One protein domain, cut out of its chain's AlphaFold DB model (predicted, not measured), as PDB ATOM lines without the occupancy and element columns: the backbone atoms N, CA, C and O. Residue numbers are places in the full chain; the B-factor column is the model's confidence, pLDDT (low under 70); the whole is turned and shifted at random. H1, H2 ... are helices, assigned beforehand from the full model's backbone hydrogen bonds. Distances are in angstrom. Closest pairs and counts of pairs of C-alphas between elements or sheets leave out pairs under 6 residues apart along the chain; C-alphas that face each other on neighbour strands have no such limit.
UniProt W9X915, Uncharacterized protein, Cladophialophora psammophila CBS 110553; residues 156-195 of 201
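AT A GLANCE: This is residues 156 to 195 of the 201 residues of an uncharacterized protein of Cladophialophora psammophila CBS 110553 (UniProt W9X915). Two helices set at a steep angle pack on each other where H2, near its end, meets residues 162 to 166 of H1, and a hooked tail, residues 185 to 195, folds back beyond H2. The loop of residues 170 to 175 turns the course from H1 into H2. The printed part has 40 residues with two named helices, H1 then H2, and no named strand; its class is all helix. It is only just compact, close to loose, with a radius of gyration of the C-alphas of 10.6 A and spans of 25 by 23 by 15 A.

IN THESE COORDINATES: H1 holds residues 157 to 169, 18.2 A from C-alpha 157 at (-3.106, 108.004, 21.413) to C-alpha 169. H2 holds residues 176 to 184, 12.3 A long, and ends with C-alpha 184 at (2.918, 97.542, 10.479).

HOW THE PARTS SIT: H1 touches H2 with residues 162 to 166 alone; the closest C-alphas, of Ile 163 and Leu 183, are 7.2 A apart. The two run opposite ways at a steep tilt of 61 degrees. In H1 and H2 every O i to N i+4 pair is within hydrogen-bond range.

THE WHOLE: The C-alphas farthest apart, of Pro 157 and Gly 193, are 26.8 A apart. The printed part has no cut, and the link from H1 to H2 is short. Mean pLDDT of the printed part is 85.0; residues 187 to 188 and 190 to 195 are under 70.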
ATOM      1  N   ASN A 156      -3.013 104.252  23.934       90.62
ATOM      2  CA  ASN A 156      -1.987 104.648  22.972       90.62
ATOM      3  C   ASN A 156      -2.547 105.654  21.944       90.62
ATOM      4  O   ASN A 156      -3.009 105.249  20.869       90.62
ATOM      5  N   PRO A 157      -2.524 106.964  22.264       90.94
ATOM      6  CA  PRO A 157      -3.106 108.004  21.413       90.94
ATOM      7  C   PRO A 157      -2.484 108.070  20.014       90.94
ATOM      8  O   PRO A 157      -3.186 108.334  19.037       90.94
ATOM      9  N   SER A 158      -1.185 107.782  19.885       89.62
ATOM     10  CA  SER A 158      -0.504 107.798  18.587       89.62
ATOM     11  C   SER A 158      -0.951 106.637  17.695       89.62
ATOM     12  O   SER A 158      -1.228 106.858  16.513       89.62
ATOM     13  N   LYS A 159      -1.117 105.424  18.249       89.38
ATOM     14  CA  LYS A 159      -1.678 104.269  17.519       89.38
ATOM     15  C   LYS A 159      -3.124 104.542  17.097       89.38
ATOM     16  O   LYS A 159      -3.447 104.327  15.932       89.38
ATOM     17  N   ALA A 160      -3.967 105.085  17.980       91.69
ATOM     18  CA  ALA A 160      -5.356 105.422  17.643       91.69
ATOM     19  C   ALA A 160      -5.455 106.483  16.536       91.69
ATOM     20  O   ALA A 160      -6.173 106.282  15.558       91.69
ATOM     21  N   LYS A 161      -4.676 107.569  16.627       91.62
ATOM     22  CA  LYS A 161      -4.615 108.597  15.576       91.62
ATOM     23  C   LYS A 161      -4.209 108.000  14.229       91.62
ATOM     24  O   LYS A 161      -4.804 108.321  13.204       91.62
ATOM     25  N   ARG A 162      -3.225 107.099  14.229       91.12
ATOM     26  CA  ARG A 162      -2.764 106.423  13.015       91.12
ATOM     27  C   ARG A 162      -3.833 105.510  12.412       91.12
ATOM     28  O   ARG A 162      -4.026 105.554  11.203       91.12
ATOM     29  N   ILE A 163      -4.561 104.755  13.238       92.62
ATOM     30  CA  ILE A 163      -5.719 103.964  12.791       92.62
ATOM     31  C   ILE A 163      -6.753 104.876  12.123       92.62
ATOM     32  O   ILE A 163      -7.174 104.597  11.003       92.62
ATOM     33  N   LEU A 164      -7.123 105.987  12.765       93.50
ATOM     34  CA  LEU A 164      -8.108 106.924  12.218       93.50
ATOM     35  C   LEU A 164      -7.651 107.525  10.884       93.50
ATOM     36  O   LEU A 164      -8.439 107.572   9.945       93.50
ATOM     37  N   HIS A 165      -6.378 107.914  10.756       93.81
ATOM     38  CA  HIS A 165      -5.828 108.384   9.480       93.81
ATOM     39  C   HIS A 165      -5.923 107.323   8.378       93.81
ATOM     40  O   HIS A 165      -6.319 107.646   7.261       93.81
ATOM     41  N   ILE A 166      -5.595 106.063   8.686       93.94
ATOM     42  CA  ILE A 166      -5.704 104.955   7.728       93.94
ATOM     43  C   ILE A 166      -7.163 104.771   7.298       93.94
ATOM     44  O   ILE A 166      -7.436 104.689   6.104       93.94
ATOM     45  N   VAL A 167      -8.103 104.751   8.250       94.38
ATOM     46  CA  VAL A 167      -9.541 104.600   7.969       94.38
ATOM     47  C   VAL A 167     -10.059 105.733   7.083       94.38
ATOM     48  O   VAL A 167     -10.797 105.468   6.139       94.38
ATOM     49  N   VAL A 168      -9.660 106.977   7.356       94.75
ATOM     50  CA  VAL A 168     -10.088 108.154   6.581       94.75
ATOM     51  C   VAL A 168      -9.476 108.168   5.178       94.75
ATOM     52  O   VAL A 168     -10.145 108.558   4.225       94.75
ATOM     53  N   ALA A 169      -8.222 107.734   5.029       93.00
ATOM     54  CA  ALA A 169      -7.542 107.676   3.735       93.00
ATOM     55  C   ALA A 169      -7.962 106.467   2.877       93.00
ATOM     56  O   ALA A 169      -7.709 106.441   1.670       93.00
ATOM     57  N   ALA A 170      -8.574 105.445   3.480       93.25
ATOM     58  CA  ALA A 170      -8.944 104.227   2.781       93.25
ATOM     59  C   ALA A 170     -10.103 104.465   1.800       93.25
ATOM     60  O   ALA A 170     -11.177 104.942   2.151       93.25
ATOM     61  N   VAL A 171      -9.912 104.038   0.550       91.06
ATOM     62  CA  VAL A 171     -10.932 104.137  -0.513       91.06
ATOM     63  C   VAL A 171     -12.134 103.216  -0.250       91.06
ATOM     64  O   VAL A 171     -13.232 103.428  -0.766       91.06
ATOM     65  N   ARG A 172     -11.935 102.161   0.542       88.94
ATOM     66  CA  ARG A 172     -12.957 101.194   0.946       88.94
ATOM     67  C   ARG A 172     -12.678 100.708   2.369       88.94
ATOM     68  O   ARG A 172     -11.534 100.807   2.806       88.94
ATOM     69  N   PRO A 173     -13.664 100.101   3.054       90.31
ATOM     70  CA  PRO A 173     -13.406  99.406   4.308       90.31
ATOM     71  C   PRO A 173     -12.272  98.384   4.152       90.31
ATOM     72  O   PRO A 173     -12.232  97.635   3.164       90.31
ATOM     73  N   LEU A 174     -11.355  98.394   5.115       91.12
ATOM     74  CA  LEU A 174     -10.224  97.474   5.195       91.12
ATOM     75  C   LEU A 174     -10.644  96.200   5.929       91.12
ATOM     76  O   LEU A 174     -11.452  96.258   6.860       91.12
ATOM     77  N   THR A 175     -10.093  95.055   5.528       92.88
ATOM     78  CA  THR A 175     -10.163  93.843   6.354       92.88
ATOM     79  C   THR A 175      -9.268  93.987   7.585       92.88
ATOM     80  O   THR A 175      -8.441  94.900   7.674       92.88
ATOM     81  N   LEU A 176      -9.425  93.080   8.552       92.00
ATOM     82  CA  LEU A 176      -8.548  93.048   9.720       92.00
ATOM     83  C   LEU A 176      -7.090  92.799   9.315       92.00
ATOM     84  O   LEU A 176      -6.209  93.481   9.836       92.00
ATOM     85  N   GLU A 177      -6.832  91.909   8.346       90.44
ATOM     86  CA  GLU A 177      -5.464  91.674   7.862       90.44
ATOM     87  C   GLU A 177      -4.893  92.912   7.160       90.44
ATOM     88  O   GLU A 177      -3.742  93.281   7.384       90.44
ATOM     89  N   GLU A 178      -5.703  93.596   6.346       91.06
ATOM     90  CA  GLU A 178      -5.290  94.822   5.655       91.06
ATOM     91  C   GLU A 178      -4.970  95.954   6.639       91.06
ATOM     92  O   GLU A 178      -3.987  96.671   6.457       91.06
ATOM     93  N   MET A 179      -5.769  96.104   7.698       92.38
ATOM     94  CA  MET A 179      -5.510  97.080   8.757       92.38
ATOM     95  C   MET A 179      -4.241  96.731   9.541       92.38
ATOM     96  O   MET A 179      -3.422  97.615   9.796       92.38
ATOM     97  N   ALA A 180      -4.047  95.458   9.899       89.50
ATOM     98  CA  ALA A 180      -2.843  95.001  10.591       89.50
ATOM     99  C   ALA A 180      -1.583  95.300   9.764       89.50
ATOM    100  O   ALA A 180      -0.628  95.889  10.273       89.50
ATOM    101  N   LEU A 181      -1.625  94.998   8.463       89.50
ATOM    102  CA  LEU A 181      -0.552  95.320   7.529       89.50
ATOM    103  C   LEU A 181      -0.310  96.835   7.436       89.50
ATOM    104  O   LEU A 181       0.826  97.287   7.564       89.50
ATOM    105  N   ALA A 182      -1.366  97.637   7.268       90.25
ATOM    106  CA  ALA A 182      -1.255  99.095   7.189       90.25
ATOM    107  C   ALA A 182      -0.644  99.711   8.463       90.25
ATOM    108  O   ALA A 182       0.121 100.677   8.389       90.25
ATOM    109  N   LEU A 183      -0.929  99.134   9.635       89.12
ATOM    110  CA  LEU A 183      -0.340  99.541  10.913       89.12
ATOM    111  C   LEU A 183       1.112  99.079  11.092       89.12
ATOM    112  O   LEU A 183       1.876  99.751  11.792       89.12
ATOM    113  N   ALA A 184       1.530  97.993  10.446       86.25
ATOM    114  CA  ALA A 184       2.918  97.542  10.479       86.25
ATOM    115  C   ALA A 184       3.849  98.444   9.641       86.25
ATOM    116  O   ALA A 184       5.001  98.644  10.016       86.25
ATOM    117  N   ILE A 185       3.360  99.067   8.561       84.38
ATOM    118  CA  ILE A 185       4.184  99.878   7.637       84.38
ATOM    119  C   ILE A 185       4.640 101.204   8.272       84.38
ATOM    120  O   ILE A 185       3.845 102.132   8.405       84.38
ATOM    121  N   ARG A 186       5.923 101.346   8.623       76.88
ATOM    122  CA  ARG A 186       6.516 102.610   9.110       76.88
ATOM    123  C   ARG A 186       7.290 103.323   7.995       76.88
ATOM    124  O   ARG A 186       7.708 102.681   7.040       76.88
ATOM    125  N   GLU A 187       7.538 104.628   8.149       64.69
ATOM    126  CA  GLU A 187       8.276 105.457   7.169       64.69
ATOM    127  C   GLU A 187       9.677 104.912   6.828       64.69
ATOM    128  O   GLU A 187      10.195 105.164   5.743       64.69
ATOM    129  N   ASN A 188      10.270 104.120   7.725       65.75
ATOM    130  CA  ASN A 188      11.615 103.569   7.563       65.75
ATOM    131  C   ASN A 188      11.644 102.187   6.887       65.75
ATOM    132  O   ASN A 188      12.734 101.675   6.635       65.75
ATOM    133  N   HIS A 189      10.490 101.566   6.626       73.62
ATOM    134  CA  HIS A 189      10.432 100.242   6.003       73.62
ATOM    135  C   HIS A 189      10.658 100.374   4.499       73.62
ATOM    136  O   HIS A 189       9.972 101.140   3.820       73.62
ATOM    137  N   LYS A 190      11.633  99.629   3.975       67.12
ATOM    138  CA  LYS A 190      12.018  99.674   2.556       67.12
ATOM    139  C   LYS A 190      11.582  98.426   1.795       67.12
ATOM    140  O   LYS A 190      11.633  98.422   0.566       67.12
ATOM    141  N   GLY A 191      11.125  97.391   2.498       67.75
ATOM    142  CA  GLY A 191      10.601  96.171   1.895       67.75
ATOM    143  C   GLY A 191       9.669  95.385   2.815       67.75
ATOM    144  O   GLY A 191       9.480  95.713   3.983       67.75
ATOM    145  N   TYR A 192       9.082  94.318   2.270       60.81
ATOM    146  CA  TYR A 192       8.132  93.457   2.987       60.81
ATOM    147  C   TYR A 192       8.766  92.721   4.184       60.81
ATOM    148  O   TYR A 192       8.073  92.410   5.145       60.81
ATOM    149  N   GLY A 193      10.082  92.481   4.144       62.50
ATOM    150  CA  GLY A 193      10.831  91.813   5.216       62.50
ATOM    151  C   GLY A 193      11.016  92.638   6.493       62.50
ATOM    152  O   GLY A 193      11.439  92.079   7.496       62.50
ATOM    153  N   ASP A 194      10.674  93.930   6.471       60.78
ATOM    154  CA  ASP A 194      10.803  94.834   7.624       60.78
ATOM    155  C   ASP A 194       9.508  94.901   8.464       60.78
ATOM    156  O   ASP A 194       9.401  95.688   9.405       60.78
ATOM    157  N   LEU A 195       8.470  94.140   8.090       67.44
ATOM    158  CA  LEU A 195       7.147  94.208   8.709       67.44
ATOM    159  C   LEU A 195       7.008  93.201   9.854       67.44
ATOM    160  O   LEU A 195       6.706  92.031   9.628       67.44
TER     161      LEU A 195